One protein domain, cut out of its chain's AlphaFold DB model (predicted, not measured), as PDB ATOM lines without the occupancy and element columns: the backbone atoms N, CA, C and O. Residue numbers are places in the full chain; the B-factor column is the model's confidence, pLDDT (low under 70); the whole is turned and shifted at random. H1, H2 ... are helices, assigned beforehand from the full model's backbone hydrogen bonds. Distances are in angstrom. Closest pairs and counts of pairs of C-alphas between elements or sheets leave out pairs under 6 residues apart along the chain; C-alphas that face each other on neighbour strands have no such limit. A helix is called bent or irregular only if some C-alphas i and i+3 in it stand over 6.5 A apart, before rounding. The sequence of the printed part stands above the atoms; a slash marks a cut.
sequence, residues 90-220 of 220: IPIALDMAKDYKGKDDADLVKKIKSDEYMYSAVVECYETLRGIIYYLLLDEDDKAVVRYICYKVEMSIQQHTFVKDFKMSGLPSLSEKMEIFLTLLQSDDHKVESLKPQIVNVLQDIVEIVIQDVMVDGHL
ATOM      1  N   ILE A  90     -47.098  31.670  25.205       94.62
ATOM      2  CA  ILE A  90     -46.813  30.854  26.399       94.62
ATOM      3  C   ILE A  90     -47.463  29.459  26.298       94.62
ATOM      4  O   ILE A  90     -46.726  28.482  26.418       94.62
ATOM      5  N   PRO A  91     -48.775  29.314  25.999       94.56
ATOM      6  CA  PRO A  91     -49.378  27.993  25.800       94.56
ATOM      7  C   PRO A  91     -48.687  27.159  24.715       94.56
ATOM      8  O   PRO A  91     -48.417  25.982  24.927       94.56
ATOM      9  N   ILE A  92     -48.326  27.773  23.581       95.38
ATOM     10  CA  ILE A  92     -47.607  27.078  22.503       95.38
ATOM     11  C   ILE A  92     -46.227  26.609  22.983       95.38
ATOM     12  O   ILE A  92     -45.855  25.465  22.736       95.38
ATOM     13  N   ALA A  93     -45.476  27.457  23.691       96.31
ATOM     14  CA  ALA A  93     -44.174  27.086  24.241       96.31
ATOM     15  C   ALA A  93     -44.282  25.935  25.258       96.31
ATOM     16  O   ALA A  93     -43.440  25.035  25.254       96.31
ATOM     17  N   LEU A  94     -45.332  25.928  26.087       95.56
ATOM     18  CA  LEU A  94     -45.619  24.843  27.027       95.56
ATOM     19  C   LEU A  94     -45.934  23.531  26.308       95.56
ATOM     20  O   LEU A  94     -45.365  22.504  26.672       95.56
ATOM     21  N   ASP A  95     -46.772  23.555  25.270       94.88
ATOM     22  CA  ASP A  95     -47.067  22.367  24.459       94.88
ATOM     23  C   ASP A  95     -45.803  21.843  23.762       94.88
ATOM     24  O   ASP A  95     -45.514  20.645  23.787       94.88
ATOM     25  N   MET A  96     -44.982  22.746  23.215       94.50
ATOM     26  CA  MET A  96     -43.699  22.394  22.605       94.50
ATOM     27  C   MET A  96     -42.740  21.735  23.597       94.50
ATOM     28  O   MET A  96     -42.046  20.792  23.213       94.50
ATOM     29  N   ALA A  97     -42.683  22.226  24.839       94.31
ATOM     30  CA  ALA A  97     -41.867  21.646  25.898       94.31
ATOM     31  C   ALA A  97     -42.415  20.282  26.334       94.31
ATOM     32  O   ALA A  97     -41.669  19.306  26.390       94.31
ATOM     33  N   LYS A  98     -43.724  20.186  26.584       93.62
ATOM     34  CA  LYS A  98     -44.411  18.959  27.006       93.62
ATOM     35  C   LYS A  98     -44.212  17.809  26.017       93.62
ATOM     36  O   LYS A  98     -43.938  16.686  26.435       93.62
ATOM     37  N   ASP A  99     -44.319  18.090  24.720       92.81
ATOM     38  CA  ASP A  99     -44.178  17.092  23.654       92.81
ATOM     39  C   ASP A  99     -42.717  16.874  23.218       92.81
ATOM     40  O   ASP A  99     -42.434  16.093  22.296       92.81
ATOM     41  N   TYR A 100     -41.761  17.547  23.866       93.69
ATOM     42  CA  TYR A 100     -40.348  17.435  23.545       93.69
ATOM     43  C   TYR A 100     -39.781  16.077  23.977       93.69
ATOM     44  O   TYR A 100     -39.837  15.686  25.139       93.69
ATOM     45  N   LYS A 101     -39.192  15.348  23.019       89.19
ATOM     46  CA  LYS A 101     -38.594  14.012  23.230       89.19
ATOM     47  C   LYS A 101     -37.073  13.990  23.073       89.19
ATOM     48  O   LYS A 101     -36.478  12.910  23.048       89.19
ATOM     49  N   GLY A 102     -36.452  15.151  22.870       86.69
ATOM     50  CA  GLY A 102     -35.001  15.241  22.731       86.69
ATOM     51  C   GLY A 102     -34.287  15.047  24.067       86.69
ATOM     52  O   GLY A 102     -34.900  15.088  25.131       86.69
ATOM     53  N   LYS A 103     -32.980  14.783  23.997       83.56
ATOM     54  CA  LYS A 103     -32.128  14.523  25.172       83.56
ATOM     55  C   LYS A 103     -31.281  15.729  25.589       83.56
ATOM     56  O   LYS A 103     -30.575  15.644  26.593       83.56
ATOM     57  N   ASP A 104     -31.297  16.792  24.795       88.62
ATOM     58  CA  ASP A 104     -30.569  18.036  25.018       88.62
ATOM     59  C   ASP A 104     -31.506  19.234  24.854       88.62
ATOM     60  O   ASP A 104     -32.634  19.097  24.393       88.62
ATOM     61  N   ASP A 105     -31.042  20.409  25.259       91.38
ATOM     62  CA  ASP A 105     -31.860  21.621  25.219       91.38
ATOM     63  C   ASP A 105     -31.859  22.281  23.832       91.38
ATOM     64  O   ASP A 105     -32.695  23.142  23.553       91.38
ATOM     65  N   ALA A 106     -30.910  21.924  22.961       92.38
ATOM     66  CA  ALA A 106     -30.551  22.722  21.792       92.38
ATOM     67  C   ALA A 106     -31.719  22.859  20.812       92.38
ATOM     68  O   ALA A 106     -32.040  23.970  20.384       92.38
ATOM     69  N   ASP A 107     -32.391  21.752  20.491       92.81
ATOM     70  CA  ASP A 107     -33.526  21.784  19.568       92.81
ATOM     71  C   ASP A 107     -34.741  22.500  20.167       92.81
ATOM     72  O   ASP A 107     -35.438  23.220  19.450       92.81
ATOM     73  N   LEU A 108     -35.008  22.322  21.466       93.44
ATOM     74  CA  LEU A 108     -36.127  22.991  22.134       93.44
ATOM     75  C   LEU A 108     -35.894  24.504  22.178       93.44
ATOM     76  O   LEU A 108     -36.739  25.274  21.718       93.44
ATOM     77  N   VAL A 109     -34.713  24.926  22.637       93.62
ATOM     78  CA  VAL A 109     -34.311  26.336  22.698       93.62
ATOM     79  C   VAL A 109     -34.308  26.957  21.306       93.62
ATOM     80  O   VAL A 109     -34.806  28.066  21.139       93.62
ATOM     81  N   LYS A 110     -33.814  26.251  20.282       93.94
ATOM     82  CA  LYS A 110     -33.842  26.737  18.896       93.94
ATOM     83  C   LYS A 110     -35.267  26.954  18.394       93.94
ATOM     84  O   LYS A 110     -35.523  27.955  17.730       93.94
ATOM     85  N   LYS A 111     -36.196  26.045  18.701       93.56
ATOM     86  CA  LYS A 111     -37.602  26.214  18.319       93.56
ATOM     87  C   LYS A 111     -38.245  27.391  19.057       93.56
ATOM     88  O   LYS A 111     -38.936  28.174  18.416       93.56
ATOM     89  N   ILE A 112     -37.974  27.566  20.353       94.31
ATOM     90  CA  ILE A 112     -38.471  28.721  21.120       94.31
ATOM     91  C   ILE A 112     -37.906  30.035  20.557       94.31
ATOM     92  O   ILE A 112     -38.650  30.978  20.318       94.31
ATOM     93  N   LYS A 113     -36.602  30.077  20.262       93.75
ATOM     94  CA  LYS A 113     -35.919  31.252  19.697       93.75
ATOM     95  C   LYS A 113     -36.252  31.543  18.233       93.75
ATOM     96  O   LYS A 113     -35.875  32.598  17.740       93.75
ATOM     97  N   SER A 114     -36.932  30.637  17.530       92.69
ATOM     98  CA  SER A 114     -37.350  30.881  16.142       92.69
ATOM     99  C   SER A 114     -38.439  31.954  16.016       92.69
ATOM    100  O   SER A 114     -38.665  32.466  14.925       92.69
ATOM    101  N   ASP A 115     -39.080  32.302  17.132       91.69
ATOM    102  CA  ASP A 115     -40.090  33.344  17.251       91.69
ATOM    103  C   ASP A 115     -39.670  34.288  18.383       91.69
ATOM    104  O   ASP A 115     -39.706  33.924  19.561       91.69
ATOM    105  N   GLU A 116     -39.231  35.496  18.031       89.12
ATOM    106  CA  GLU A 116     -38.690  36.469  18.987       89.12
ATOM    107  C   GLU A 116     -39.716  36.861  20.062       89.12
ATOM    108  O   GLU A 116     -39.368  37.003  21.239       89.12
ATOM    109  N   TYR A 117     -40.996  36.959  19.690       91.88
ATOM    110  CA  TYR A 117     -42.075  37.234  20.636       91.88
ATOM    111  C   TYR A 117     -42.300  36.060  21.585       91.88
ATOM    112  O   TYR A 117     -42.580  36.275  22.760       91.88
ATOM    113  N   MET A 118     -42.171  34.820  21.102       95.06
ATOM    114  CA  MET A 118     -42.260  33.642  21.964       95.06
ATOM    115  C   MET A 118     -41.100  33.577  22.950       95.06
ATOM    116  O   MET A 118     -41.330  33.367  24.138       95.06
ATOM    117  N   TYR A 119     -39.872  33.795  22.480       94.81
ATOM    118  CA  TYR A 119     -38.702  33.845  23.350       94.81
ATOM    119  C   TYR A 119     -38.843  34.931  24.422       94.81
ATOM    120  O   TYR A 119     -38.684  34.641  25.607       94.81
ATOM    121  N   SER A 120     -39.220  36.146  24.015       92.75
ATOM    122  CA  SER A 120     -39.436  37.263  24.940       92.75
ATOM    123  C   SER A 120     -40.546  36.952  25.946       92.75
ATOM    124  O   SER A 120     -40.336  37.130  27.137       92.75
ATOM    125  N   ALA A 121     -41.678  36.387  25.508       95.06
ATOM    126  CA  ALA A 121     -42.776  36.014  26.403       95.06
ATOM    127  C   ALA A 121     -42.367  34.974  27.455       95.06
ATOM    128  O   ALA A 121     -42.771  35.082  28.609       95.06
ATOM    129  N   VAL A 122     -41.584  33.959  27.071       95.81
ATOM    130  CA  VAL A 122     -41.130  32.912  28.000       95.81
ATOM    131  C   VAL A 122     -40.190  33.495  29.055       95.81
ATOM    132  O   VAL A 122     -40.368  33.224  30.242       95.81
ATOM    133  N   VAL A 123     -39.216  34.311  28.638       94.94
ATOM    134  CA  VAL A 123     -38.240  34.916  29.557       94.94
ATOM    135  C   VAL A 123     -38.897  35.963  30.457       94.94
ATOM    136  O   VAL A 123     -38.747  35.889  31.673       94.94
ATOM    137  N   GLU A 124     -39.683  36.881  29.887       93.75
ATOM    138  CA  GLU A 124     -40.398  37.919  30.637       93.75
ATOM    139  C   GLU A 124     -41.349  37.306  31.670       93.75
ATOM    140  O   GLU A 124     -41.376  37.750  32.818       93.75
ATOM    141  N   CYS A 125     -42.099  36.265  31.288       93.81
ATOM    142  CA  CYS A 125     -43.000  35.556  32.193       93.81
ATOM    143  C   CYS A 125     -42.237  34.970  33.386       93.81
ATOM    144  O   CYS A 125     -42.617  35.208  34.532       93.81
ATOM    145  N   TYR A 126     -41.130  34.265  33.133       94.88
ATOM    146  CA  TYR A 126     -40.298  33.693  34.191       94.88
ATOM    147  C   TYR A 126     -39.732  34.765  35.132       94.88
ATOM    148  O   TYR A 126     -39.896  34.663  36.349       94.88
ATOM    149  N   GLU A 127     -39.091  35.805  34.590       94.06
ATOM    150  CA  GLU A 127     -38.433  36.844  35.391       94.06
ATOM    151  C   GLU A 127     -39.441  37.656  36.213       94.06
ATOM    152  O   GLU A 127     -39.214  37.906  37.401       94.06
ATOM    153  N   THR A 128     -40.585  37.998  35.613       91.94
ATOM    154  CA  THR A 128     -41.648  38.766  36.273       91.94
ATOM    155  C   THR A 128     -42.328  37.947  37.366       91.94
ATOM    156  O   THR A 128     -42.464  38.429  38.491       91.94
ATOM    157  N   LEU A 129     -42.708  36.693  37.088       93.12
ATOM    158  CA  LEU A 129     -43.325  35.812  38.089       93.12
ATOM    159  C   LEU A 129     -42.381  35.534  39.255       93.12
ATOM    160  O   LEU A 129     -42.802  35.598  40.410       93.12
ATOM    161  N   ARG A 130     -41.097  35.291  38.969       93.25
ATOM    162  CA  ARG A 130     -40.065  35.151  40.000       93.25
ATOM    163  C   ARG A 130     -40.024  36.376  40.910       93.25
ATOM    164  O   ARG A 130     -40.006  36.215  42.128       93.25
ATOM    165  N   GLY A 131     -40.005  37.577  40.331       91.56
ATOM    166  CA  GLY A 131     -40.001  38.830  41.086       91.56
ATOM    167  C   GLY A 131     -41.243  38.976  41.964       91.56
ATOM    168  O   GLY A 131     -41.116  39.196  43.166       91.56
ATOM    169  N   ILE A 132     -42.434  38.782  41.388       91.81
ATOM    170  CA  ILE A 132     -43.714  38.863  42.111       91.81
ATOM    171  C   ILE A 132     -43.720  37.913  43.311       91.81
ATOM    172  O   ILE A 132     -43.990  38.346  44.429       91.81
ATOM    173  N   ILE A 133     -43.386  36.636  43.098       92.56
ATOM    174  CA  ILE A 133     -43.361  35.634  44.169       92.56
ATOM    175  C   ILE A 133     -42.343  36.038  45.239       92.56
ATOM    176  O   ILE A 133     -42.680  36.065  46.418       92.56
ATOM    177  N   TYR A 134     -41.123  36.413  44.846       91.94
ATOM    178  CA  TYR A 134     -40.071  36.787  45.791       91.94
ATOM    179  C   TYR A 134     -40.460  37.981  46.677       91.94
ATOM    180  O   TYR A 134     -40.216  37.950  47.883       91.94
ATOM    181  N   TYR A 135     -41.080  39.017  46.103       90.38
ATOM    182  CA  TYR A 135     -41.480  40.217  46.846       90.38
ATOM    183  C   TYR A 135     -42.737  40.029  47.704       90.38
ATOM    184  O   TYR A 135     -42.937  40.792  48.648       90.38
ATOM    185  N   LEU A 136     -43.572  39.030  47.408       90.06
ATOM    186  CA  LEU A 136     -44.726  38.684  48.243       90.06
ATOM    187  C   LEU A 136     -44.337  37.915  49.511       90.06
ATOM    188  O   LEU A 136     -45.074  37.957  50.498       90.06
ATOM    189  N   LEU A 137     -43.196  37.225  49.505       89.75
ATOM    190  CA  LEU A 137     -42.710  36.471  50.657       89.75
ATOM    191  C   LEU A 137     -42.090  37.402  51.705       89.75
ATOM    192  O   LEU A 137     -41.242  38.244  51.403       89.75
ATOM    193  N   LEU A 138     -42.500  37.226  52.962       88.38
ATOM    194  CA  LEU A 138     -41.995  38.012  54.091       88.38
ATOM    195  C   LEU A 138     -40.821  37.328  54.795       88.38
ATOM    196  O   LEU A 138     -39.892  38.012  55.221       88.38
ATOM    197  N   ASP A 139     -40.872  36.002  54.906       91.44
ATOM    198  CA  ASP A 139     -39.898  35.202  55.639       91.44
ATOM    199  C   ASP A 139     -38.679  34.824  54.776       91.44
ATOM    200  O   ASP A 139     -38.780  34.634  53.559       91.44
ATOM    201  N   GLU A 140     -37.500  34.757  55.398       92.75
ATOM    202  CA  GLU A 140     -36.255  34.455  54.687       92.75
ATOM    203  C   GLU A 140     -36.093  32.972  54.340       92.75
ATOM    204  O   GLU A 140     -35.435  32.679  53.335       92.75
ATOM    205  N   ASP A 141     -36.705  32.057  55.096       91.00
ATOM    206  CA  ASP A 141     -36.695  30.627  54.789       91.00
ATOM    207  C   ASP A 141     -37.516  30.372  53.513       91.00
ATOM    208  O   ASP A 141     -37.021  29.743  52.573       91.00
ATOM    209  N   ASP A 142     -38.703  30.976  53.396       89.94
ATOM    210  CA  ASP A 142     -39.524  30.897  52.176       89.94
ATOM    211  C   ASP A 142     -38.787  31.489  50.960       89.94
ATOM    212  O   ASP A 142     -38.741  30.904  49.870       89.94
ATOM    213  N   LYS A 143     -38.130  32.643  51.135       92.88
ATOM    214  CA  LYS A 143     -37.299  33.239  50.076       92.88
ATOM    215  C   LYS A 143     -36.086  32.385  49.730       92.88
ATOM    216  O   LYS A 143     -35.605  32.461  48.596       92.88
ATOM    217  N   ALA A 144     -35.525  31.634  50.677       93.56
ATOM    218  CA  ALA A 144     -34.412  30.730  50.410       93.56
ATOM    219  C   ALA A 144     -34.845  29.588  49.483       93.56
ATOM    220  O   ALA A 144     -34.120  29.285  48.534       93.56
ATOM    221  N   VAL A 145     -36.053  29.045  49.675       91.75
ATOM    222  CA  VAL A 145     -36.647  28.032  48.785       91.75
ATOM    223  C   VAL A 145     -36.793  28.568  47.359       91.75
ATOM    224  O   VAL A 145     -36.311  27.950  46.407       91.75
ATOM    225  N   VAL A 146     -37.379  29.758  47.191       92.88
ATOM    226  CA  VAL A 146     -37.539  30.375  45.860       92.88
ATOM    227  C   VAL A 146     -36.185  30.656  45.206       92.88
ATOM    228  O   VAL A 146     -36.001  30.366  44.022       92.88
ATOM    229  N   ARG A 147     -35.206  31.165  45.965       94.56
ATOM    230  CA  ARG A 147     -33.839  31.385  45.464       94.56
ATOM    231  C   ARG A 147     -33.173  30.089  45.017       94.56
ATOM    232  O   ARG A 147     -32.526  30.089  43.975       94.56
ATOM    233  N   TYR A 148     -33.343  29.001  45.763       93.69
ATOM    234  CA  TYR A 148     -32.800  27.695  45.401       93.69
ATOM    235  C   TYR A 148     -33.390  27.175  44.084       93.69
ATOM    236  O   TYR A 148     -32.640  26.782  43.189       93.69
ATOM    237  N   ILE A 149     -34.715  27.255  43.924       93.50
ATOM    238  CA  ILE A 149     -35.398  26.899  42.672       93.50
ATOM    239  C   ILE A 149     -34.844  27.734  41.510       93.50
ATOM    240  O   ILE A 149     -34.468  27.186  40.474       93.50
ATOM    241  N   CYS A 150     -34.745  29.054  41.687       94.06
ATOM    242  CA  CYS A 150     -34.243  29.951  40.645       94.06
ATOM    243  C   CYS A 150     -32.789  29.649  40.280       94.06
ATOM    244  O   CYS A 150     -32.468  29.562  39.101       94.06
ATOM    245  N   TYR A 151     -31.938  29.401  41.275       95.06
ATOM    246  CA  TYR A 151     -30.556  28.988  41.058       95.06
ATOM    247  C   TYR A 151     -30.476  27.694  40.237       95.06
ATOM    248  O   TYR A 151     -29.707  27.616  39.284       95.06
ATOM    249  N   LYS A 152     -31.299  26.686  40.551       94.81
ATOM    250  CA  LYS A 152     -31.341  25.428  39.789       94.81
ATOM    251  C   LYS A 152     -31.778  25.640  38.338       94.81
ATOM    252  O   LYS A 152     -31.197  25.015  37.455       94.81
ATOM    253  N   VAL A 153     -32.756  26.515  38.097       94.44
ATOM    254  CA  VAL A 153     -33.196  26.894  36.743       94.44
ATOM    255  C   VAL A 153     -32.078  27.607  35.979       94.44
ATOM    256  O   VAL A 153     -31.754  27.225  34.860       94.44
ATOM    257  N   GLU A 154     -31.450  28.620  36.574       94.44
ATOM    258  CA  GLU A 154     -30.382  29.387  35.922       94.44
ATOM    259  C   GLU A 154     -29.162  28.511  35.607       94.44
ATOM    260  O   GLU A 154     -28.618  28.572  34.502       94.44
ATOM    261  N   MET A 155     -28.767  27.647  36.545       95.06
ATOM    262  CA  MET A 155     -27.649  26.723  36.362       95.06
ATOM    263  C   MET A 155     -27.911  25.701  35.254       95.06
ATOM    264  O   MET A 155     -27.013  25.454  34.449       95.06
ATOM    265  N   SER A 156     -29.115  25.129  35.170       94.31
ATOM    266  CA  SER A 156     -29.430  24.143  34.128       94.31
ATOM    267  C   SER A 156     -29.494  24.776  32.737       94.31
ATOM    268  O   SER A 156     -29.023  24.179  31.768       94.31
ATOM    269  N   ILE A 157     -29.979  26.020  32.632       92.81
ATOM    270  CA  ILE A 157     -29.948  26.796  31.383       92.81
ATOM    271  C   ILE A 157     -28.500  27.053  30.945       92.81
ATOM    272  O   ILE A 157     -28.169  26.844  29.776       92.81
ATOM    273  N   GLN A 158     -27.626  27.476  31.868       93.62
ATOM    274  CA  GLN A 158     -26.208  27.732  31.579       93.62
ATOM    275  C   GLN A 158     -25.448  26.461  31.178       93.62
ATOM    276  O   GLN A 158     -24.563  26.513  30.325       93.62
ATOM    277  N   GLN A 159     -25.781  25.324  31.788       93.94
ATOM    278  CA  GLN A 159     -25.135  24.035  31.526       93.94
ATOM    279  C   GLN A 159     -25.743  23.274  30.339       93.94
ATOM    280  O   GLN A 159     -25.203  22.238  29.948       93.94
ATOM    281  N   HIS A 160     -26.824  23.786  29.742       93.19
ATOM    282  CA  HIS A 160     -27.592  23.111  28.694       93.19
ATOM    283  C   HIS A 160     -28.104  21.723  29.127       93.19
ATOM    284  O   HIS A 160     -28.019  20.734  28.385       93.19
ATOM    285  N   THR A 161     -28.592  21.647  30.366       93.94
ATOM    286  CA  THR A 161     -29.148  20.444  31.001       93.94
ATOM    287  C   THR A 161     -30.603  20.613  31.437       93.94
ATOM    288  O   THR A 161     -31.120  19.753  32.146       93.94
ATOM    289  N   PHE A 162     -31.305  21.658  30.997       93.81
ATOM    290  CA  PHE A 162     -32.670  21.971  31.427       93.81
ATOM    291  C   PHE A 162     -33.641  20.797  31.241       93.81
ATOM    292  O   PHE A 162     -34.330  20.427  32.187       93.81
ATOM    293  N   VAL A 163     -33.650  20.139  30.075       93.31
ATOM    294  CA  VAL A 163     -34.539  18.985  29.813       93.31
ATOM    295  C   VAL A 163     -34.154  17.719  30.586       93.31
ATOM    296  O   VAL A 163     -34.924  16.760  30.619       93.31
ATOM    297  N   LYS A 164     -32.954  17.687  31.178       91.75
ATOM    298  CA  LYS A 164     -32.486  16.593  32.042       91.75
ATOM    299  C   LYS A 164     -32.803  16.862  33.506       91.75
ATOM    300  O   LYS A 164     -33.140  15.927  34.221       91.75
ATOM    301  N   ASP A 165     -32.696  18.118  33.923       92.50
ATOM    302  CA  ASP A 165     -32.874  18.537  35.311       92.50
ATOM    303  C   ASP A 165     -34.349  18.813  35.643       92.50
ATOM    304  O   ASP A 165     -34.748  18.740  36.809       92.50
ATOM    305  N   PHE A 166     -35.169  19.089  34.621       93.50
ATOM    306  CA  PHE A 166     -36.588  19.399  34.746       93.50
ATOM    307  C   PHE A 166     -37.457  18.527  33.822       93.50
ATOM    308  O   PHE A 166     -37.181  18.332  32.639       93.50
ATOM    309  N   LYS A 167     -38.565  18.018  34.363       93.06
ATOM    310  CA  LYS A 167     -39.606  17.250  33.682       93.06
ATOM    311  C   LYS A 167     -40.553  18.206  32.963       93.06
ATOM    312  O   LYS A 167     -41.424  18.829  33.570       93.06
ATOM    313  N   MET A 168     -40.442  18.266  31.638       92.81
ATOM    314  CA  MET A 168     -41.290  19.148  30.826       92.81
ATOM    315  C   MET A 168     -42.787  18.809  30.934       92.81
ATOM    316  O   MET A 168     -43.637  19.679  30.767       92.81
ATOM    317  N   SER A 169     -43.122  17.558  31.267       90.94
ATOM    318  CA  SER A 169     -44.501  17.105  31.477       90.94
ATOM    319  C   SER A 169     -45.199  17.756  32.675       90.94
ATOM    320  O   SER A 169     -46.427  17.773  32.692       90.94
ATOM    321  N   GLY A 170     -44.448  18.267  33.660       91.25
ATOM    322  CA  GLY A 170     -44.995  18.956  34.836       91.25
ATOM    323  C   GLY A 170     -45.279  20.445  34.607       91.25
ATOM    324  O   GLY A 170     -46.088  21.038  35.319       91.25
ATOM    325  N   LEU A 171     -44.676  21.056  33.577       93.56
ATOM    326  CA  LEU A 171     -44.820  22.491  33.290       93.56
ATOM    327  C   LEU A 171     -46.268  22.948  33.022       93.56
ATOM    328  O   LEU A 171     -46.624  24.027  33.492       93.56
ATOM    329  N   PRO A 172     -47.131  22.179  32.325       93.94
ATOM    330  CA  PRO A 172     -48.528  22.572  32.143       93.94
ATOM    331  C   PRO A 172     -49.294  22.718  33.465       93.94
ATOM    332  O   PRO A 172     -50.048  23.671  33.624       93.94
ATOM    333  N   SER A 173     -49.068  21.816  34.428       93.81
ATOM    334  CA  SER A 173     -49.727  21.888  35.739       93.81
ATOM    335  C   SER A 173     -49.234  23.087  36.551       93.81
ATOM    336  O   SER A 173     -50.034  23.802  37.153       93.81
ATOM    337  N   LEU A 174     -47.927  23.370  36.488       94.94
ATOM    338  CA  LEU A 174     -47.361  24.587  37.065       94.94
ATOM    339  C   LEU A 174     -48.003  25.844  36.458       94.94
ATOM    340  O   LEU A 174     -48.383  26.754  37.191       94.94
ATOM    341  N   SER A 175     -48.162  25.886  35.131       94.88
ATOM    342  CA  SER A 175     -48.793  27.016  34.440       94.88
ATOM    343  C   SER A 175     -50.240  27.237  34.878       94.88
ATOM    344  O   SER A 175     -50.638  28.382  35.071       94.88
ATOM    345  N   GLU A 176     -51.020  26.171  35.056       94.56
ATOM    346  CA  GLU A 176     -52.406  26.259  35.532       94.56
ATOM    347  C   GLU A 176     -52.474  26.873  36.940       94.56
ATOM    348  O   GLU A 176     -53.274  27.772  37.203       94.56
ATOM    349  N   LYS A 177     -51.579  26.461  37.848       94.75
ATOM    350  CA  LYS A 177     -51.508  27.057  39.191       94.75
ATOM    351  C   LYS A 177     -51.052  28.513  39.174       94.75
ATOM    352  O   LYS A 177     -51.595  29.317  39.930       94.75
ATOM    353  N   MET A 178     -50.114  28.869  38.298       94.69
ATOM    354  CA  MET A 178     -49.690  30.261  38.109       94.69
ATOM    355  C   MET A 178     -50.832  31.143  37.591       94.69
ATOM    356  O   MET A 178     -50.976  32.280  38.034       94.69
ATOM    357  N   GLU A 179     -51.686  30.634  36.701       93.88
ATOM    358  CA  GLU A 179     -52.865  31.366  36.218       93.88
ATOM    359  C   GLU A 179     -53.868  31.643  37.351       93.88
ATOM    360  O   GLU A 179     -54.344  32.775  37.503       93.88
ATOM    361  N   ILE A 180     -54.132  30.645  38.201       94.12
ATOM    362  CA  ILE A 180     -54.976  30.811  39.394       94.12
ATOM    363  C   ILE A 180     -54.364  31.860  40.328       94.12
ATOM    364  O   ILE A 180     -55.066  32.762  40.786       94.12
ATOM    365  N   PHE A 181     -53.056  31.776  40.580       94.19
ATOM    366  CA  PHE A 181     -52.333  32.733  41.413       94.19
ATOM    367  C   PHE A 181     -52.479  34.170  40.903       94.19
ATOM    368  O   PHE A 181     -52.888  35.054  41.656       94.19
ATOM    369  N   LEU A 182     -52.218  34.405  39.615       92.50
ATOM    370  CA  LEU A 182     -52.350  35.729  39.007       92.50
ATOM    371  C   LEU A 182     -53.792  36.252  39.060       92.50
ATOM    372  O   LEU A 182     -54.004  37.429  39.344       92.50
ATOM    373  N   THR A 183     -54.785  35.383  38.857       91.75
ATOM    374  CA  THR A 183     -56.209  35.749  38.959       91.75
ATOM    375  C   THR A 183     -56.581  36.187  40.380       91.75
ATOM    376  O   THR A 183     -57.330  37.149  40.568       91.75
ATOM    377  N   LEU A 184     -56.028  35.522  41.398       90.94
ATOM    378  CA  LEU A 184     -56.214  35.920  42.795       90.94
ATOM    379  C   LEU A 184     -55.568  37.279  43.086       90.94
ATOM    380  O   LEU A 184     -56.177  38.093  43.774       90.94
ATOM    381  N   LEU A 185     -54.381  37.550  42.534       88.31
ATOM    382  CA  LEU A 185     -53.696  38.837  42.708       88.31
ATOM    383  C   LEU A 185     -54.395  40.004  41.999       88.31
ATOM    384  O   LEU A 185     -54.295  41.134  42.459       88.31
ATOM    385  N   GLN A 186     -55.108  39.747  40.902       85.50
ATOM    386  CA  GLN A 186     -55.887  40.763  40.180       85.50
ATOM    387  C   GLN A 186     -57.236  41.088  40.843       85.50
ATOM    388  O   GLN A 186     -57.957  41.971  40.377       85.50
ATOM    389  N   SER A 187     -57.618  40.361  41.893       78.44
ATOM    390  CA  SER A 187     -58.902  40.560  42.563       78.44
ATOM    391  C   SER A 187     -58.943  41.879  43.345       78.44
ATOM    392  O   SER A 187     -57.970  42.268  43.976       78.44
ATOM    393  N   ASP A 188     -60.108  42.531  43.321       69.31
ATOM    394  CA  ASP A 188     -60.372  43.857  43.899       69.31
ATOM    395  C   ASP A 188     -59.852  44.031  45.346       69.31
ATOM    396  O   ASP A 188     -60.061  43.160  46.205       69.31
ATOM    397  N   ASP A 189     -59.236  45.186  45.626       63.25
ATOM    398  CA  ASP A 189     -58.494  45.508  46.858       63.25
ATOM    399  C   ASP A 189     -59.323  45.279  48.134       63.25
ATOM    400  O   ASP A 189     -58.811  44.901  49.190       63.25
ATOM    401  N   HIS A 190     -60.645  45.428  48.035       65.88
ATOM    402  CA  HIS A 190     -61.581  45.213  49.140       65.88
ATOM    403  C   HIS A 190     -61.656  43.761  49.646       65.88
ATOM    404  O   HIS A 190     -62.234  43.518  50.708       65.88
ATOM    405  N   LYS A 191     -61.098  42.789  48.914       69.94
ATOM    406  CA  LYS A 191     -61.123  41.358  49.268       69.94
ATOM    407  C   LYS A 191     -59.759  40.792  49.647       69.94
ATOM    408  O   LYS A 191     -59.705  39.628  50.046       69.94
ATOM    409  N   VAL A 192     -58.687  41.582  49.585       69.94
ATOM    410  CA  VAL A 192     -57.305  41.103  49.765       69.94
ATOM    411  C   VAL A 192     -57.138  40.313  51.063       69.94
ATOM    412  O   VAL A 192     -56.649  39.188  51.025       69.94
ATOM    413  N   GLU A 193     -57.641  40.815  52.197       75.38
ATOM    414  CA  GLU A 193     -57.523  40.122  53.491       75.38
ATOM    415  C   GLU A 193     -58.202  38.742  53.494       75.38
ATOM    416  O   GLU A 193     -57.698  37.795  54.090       75.38
ATOM    417  N   SER A 194     -59.325  38.608  52.781       83.19
ATOM    418  CA  SER A 194     -60.058  37.342  52.664       83.19
ATOM    419  C   SER A 194     -59.409  36.350  51.693       83.19
ATOM    420  O   SER A 194     -59.615  35.143  51.820       83.19
ATOM    421  N   LEU A 195     -58.616  36.851  50.741       85.88
ATOM    422  CA  LEU A 195     -57.922  36.050  49.733       85.88
ATOM    423  C   LEU A 195     -56.524  35.618  50.183       85.88
ATOM    424  O   LEU A 195     -56.011  34.641  49.642       85.88
ATOM    425  N   LYS A 196     -55.930  36.262  51.199       85.38
ATOM    426  CA  LYS A 196     -54.603  35.899  51.732       85.38
ATOM    427  C   LYS A 196     -54.423  34.392  51.971       85.38
ATOM    428  O   LYS A 196     -53.439  33.858  51.466       85.38
ATOM    429  N   PRO A 197     -55.339  33.667  52.649       90.00
ATOM    430  CA  PRO A 197     -55.169  32.227  52.849       90.00
ATOM    431  C   PRO A 197     -55.160  31.442  51.532       90.00
ATOM    432  O   PRO A 197     -54.427  30.470  51.396       90.00
ATOM    433  N   GLN A 198     -55.946  31.874  50.541       90.38
ATOM    434  CA  GLN A 198     -55.990  31.234  49.225       90.38
ATOM    435  C   GLN A 198     -54.694  31.481  48.451       90.38
ATOM    436  O   GLN A 198     -54.158  30.551  47.861       90.38
ATOM    437  N   ILE A 199     -54.163  32.705  48.505       90.50
ATOM    438  CA  ILE A 199     -52.882  33.066  47.885       90.50
ATOM    439  C   ILE A 199     -51.747  32.231  48.488       90.50
ATOM    440  O   ILE A 199     -50.949  31.671  47.743       90.50
ATOM    441  N   VAL A 200     -51.705  32.097  49.818       90.62
ATOM    442  CA  VAL A 200     -50.704  31.267  50.509       90.62
ATOM    443  C   VAL A 200     -50.813  29.805  50.081       90.62
ATOM    444  O   VAL A 200     -49.803  29.213  49.717       90.62
ATOM    445  N   ASN A 201     -52.024  29.241  50.050       93.12
ATOM    446  CA  ASN A 201     -52.224  27.857  49.615       93.12
ATOM    447  C   ASN A 201     -51.767  27.644  48.165       93.12
ATOM    448  O   ASN A 201     -51.086  26.670  47.871       93.12
ATOM    449  N   VAL A 202     -52.087  28.570  47.256       94.44
ATOM    450  CA  VAL A 202     -51.663  28.460  45.854       94.44
ATOM    451  C   VAL A 202     -50.143  28.594  45.714       94.44
ATOM    452  O   VAL A 202     -49.549  27.881  44.913       94.44
ATOM    453  N   LEU A 203     -49.491  29.456  46.500       92.56
ATOM    454  CA  LEU A 203     -48.028  29.544  46.526       92.56
ATOM    455  C   LEU A 203     -47.381  28.246  47.026       92.56
ATOM    456  O   LEU A 203     -46.390  27.803  46.448       92.56
ATOM    457  N   GLN A 204     -47.952  27.622  48.058       92.25
ATOM    458  CA  GLN A 204     -47.501  26.319  48.551       92.25
ATOM    459  C   GLN A 204     -47.667  25.233  47.482       92.25
ATOM    460  O   GLN A 204     -46.700  24.528  47.198       92.25
ATOM    461  N   ASP A 205     -48.826  25.172  46.817       94.56
ATOM    462  CA  ASP A 205     -49.075  24.256  45.696       94.56
ATOM    463  C   ASP A 205     -48.059  24.464  44.557       94.56
ATOM    464  O   ASP A 205     -47.556  23.503  43.981       94.56
ATOM    465  N   ILE A 206     -47.744  25.722  44.218       94.31
ATOM    466  CA  ILE A 206     -46.756  26.061  43.183       94.31
ATOM    467  C   ILE A 206     -45.383  25.499  43.552       94.31
ATOM    468  O   ILE A 206     -44.745  24.850  42.722       94.31
ATOM    469  N   VAL A 207     -44.921  25.742  44.780       92.19
ATOM    470  CA  VAL A 207     -43.620  25.248  45.251       92.19
ATOM    471  C   VAL A 207     -43.599  23.720  45.270       92.19
ATOM    472  O   VAL A 207     -42.627  23.119  44.808       92.19
ATOM    473  N   GLU A 208     -44.675  23.085  45.730       92.62
ATOM    474  CA  GLU A 208     -44.800  21.629  45.761       92.62
ATOM    475  C   GLU A 208     -44.719  21.016  44.357       92.62
ATOM    476  O   GLU A 208     -43.913  20.112  44.136       92.62
ATOM    477  N   ILE A 209     -45.465  21.556  43.389       93.44
ATOM    478  CA  ILE A 209     -45.425  21.106  41.988       93.44
ATOM    479  C   ILE A 209     -44.025  21.276  41.407       93.44
ATOM    480  O   ILE A 209     -43.514  20.367  40.749       93.44
ATOM    481  N   VAL A 210     -43.368  22.415  41.649       92.75
ATOM    482  CA  VAL A 210     -42.004  22.631  41.149       92.75
ATOM    483  C   VAL A 210     -41.062  21.555  41.677       92.75
ATOM    484  O   VAL A 210     -40.296  20.988  40.901       92.75
ATOM    485  N   ILE A 211     -41.129  21.245  42.968       90.75
ATOM    486  CA  ILE A 211     -40.220  20.295  43.609       90.75
ATOM    487  C   ILE A 211     -40.539  18.853  43.191       90.75
ATOM    488  O   ILE A 211     -39.633  18.118  42.807       90.75
ATOM    489  N   GLN A 212     -41.803  18.432  43.236       89.56
ATOM    490  CA  GLN A 212     -42.181  17.028  43.034       89.56
ATOM    491  C   GLN A 212     -42.353  16.663  41.551       89.56
ATOM    492  O   GLN A 212     -41.864  15.623  41.078       89.56
ATOM    493  N   ASP A 213     -43.024  17.534  40.797       88.44
ATOM    494  CA  ASP A 213     -43.514  17.229  39.453       88.44
ATOM    495  C   ASP A 213     -42.660  17.839  38.344       88.44
ATOM    496  O   ASP A 213     -42.639  17.299  37.233       88.44
ATOM    497  N   VAL A 214     -41.933  18.926  38.623       91.12
ATOM    498  CA  VAL A 214     -41.081  19.592  37.628       91.12
ATOM    499  C   VAL A 214     -39.603  19.271  37.836       91.12
ATOM    500  O   VAL A 214     -38.940  18.923  36.872       91.12
ATOM    501  N   MET A 215     -39.044  19.326  39.041       92.00
ATOM    502  CA  MET A 215     -37.629  19.003  39.263       92.00
ATOM    503  C   MET A 215     -37.393  17.484  39.252       92.00
ATOM    504  O   MET A 215     -38.175  16.701  39.794       92.00
ATOM    505  N   VAL A 216     -36.304  17.039  38.618       86.38
ATOM    506  CA  VAL A 216     -35.907  15.617  38.641       86.38
ATOM    507  C   VAL A 216     -35.283  15.248  39.991       86.38
ATOM    508  O   VAL A 216     -35.669  14.237  40.571       86.38
ATOM    509  N   ASP A 217     -34.423  16.115  40.532       76.56
ATOM    510  CA  ASP A 217     -33.820  15.984  41.867       76.56
ATOM    511  C   ASP A 217     -34.448  16.983  42.854       76.56
ATOM    512  O   ASP A 217     -33.778  17.863  43.397       76.56
ATOM    513  N   GLY A 218     -35.760  16.877  43.065       64.94
ATOM    514  CA  GLY A 218     -36.550  17.758  43.934       64.94
ATOM    515  C   GLY A 218     -36.326  17.557  45.434       64.94
ATOM    516  O   GLY A 218     -37.272  17.279  46.161       64.94
ATOM    517  N   HIS A 219     -35.086  17.652  45.905       61.62
ATOM    518  CA  HIS A 219     -34.772  17.590  47.333       61.62
ATOM    519  C   HIS A 219     -34.327  18.987  47.785       61.62
ATOM    520  O   HIS A 219     -33.438  19.582  47.162       61.62
ATOM    521  N   LEU A 220     -35.006  19.509  48.811       54.00
ATOM    522  CA  LEU A 220     -34.634  20.723  49.542       54.00
ATOM    523  C   LEU A 220     -33.519  20.423  50.549       54.00
ATOM    524  O   LEU A 220     -33.598  19.355  51.201       54.00
TER     525      LEU A 220
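What this domain is: This is residues 90 to 220 of the 220 residues of a protein of Senna tora (UniProt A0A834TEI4). Two long helical hairpins, H3 with H4 and H6 with H7, make two layers partly face to face; H3 and H4 spread from their link like a narrow V, while H6 and H7 run side by side. At one end the short hairpin of H1 and H2 joins the layers, with H1 packing on both H3 and H6, and little H5 leads from H4 across to H6. The printed part has 131 residues with seven named helices, H1 to H7 in chain order, and no named strand: all helix. It is compact, with a radius of gyration of the C-alphas of 15.4 A and spans of 46 by 31 by 20 A.

Where its parts are: Find C-alpha 90 at (-46.813, 30.854, 26.399); from there H1 runs to residue 98. H2 follows as residues 106 to 113. At C-alpha 116, (-38.690, 36.469, 18.987), begins H3, residues 116 to 136, 30.0 A long. H4, residues 140 to 159, measures 27.7 A, and H5 is residues 162 to 165. H6, residues 168 to 185, 26.1 A, is only just irregular: C-alphas 169 and 172 are 6.8 A apart. H7, residues 189 to 214, 32.6 A, is irregular, with C-alphas 190 and 193 7.8 A apart, and has a kink of 61 degrees near residue 196; it ends at C-alpha 214, (-41.081, 19.592, 37.628).

How they stand to each other: Start at H1, which with H2 forms a hairpin that only just touches, with 3 pairs of C-alphas within 8 A, the closest being Ala 93 and Ile 112 at 6.7 A. H1 touches residues 118 to 122 of H3 about perpendicular, at 84 degrees; the closest C-alphas are Ile 90 and Val 122, 6.3 A. It touches residues 168 to 172 of H6, closest C-alphas Lys 98 and Ser 169, 4.8 A. The hairpin of H3 and H4 has a shallow tilt of 22 degrees, opposite ways, closest C-alphas Tyr 134 and Lys 143, 6.2 A. In the hairpin of H6 and H7 the tilt is 9 degrees, closest C-alphas Gly 170 and Val 214, 4.8 A. H3 and H6 are near each other. H4 and H5 touch only at the corner, and only just, with 3 pairs of C-alphas within 8 A, the closest being Ser 156 and Phe 162, 4.7 A. In H1, H2, H3 and H4 every O i to N i+4 pair is within hydrogen-bond range, in H6 12 of 14 and in H7 18 of 22; H5 is too short for one.

The domain as a whole: Look at Lys 103 and His 190 for the two C-alphas farthest apart, 48.8 A. The printed part has no cut and no long link. Confidence is under 70 at residues 188 to 192 and 218 to 220.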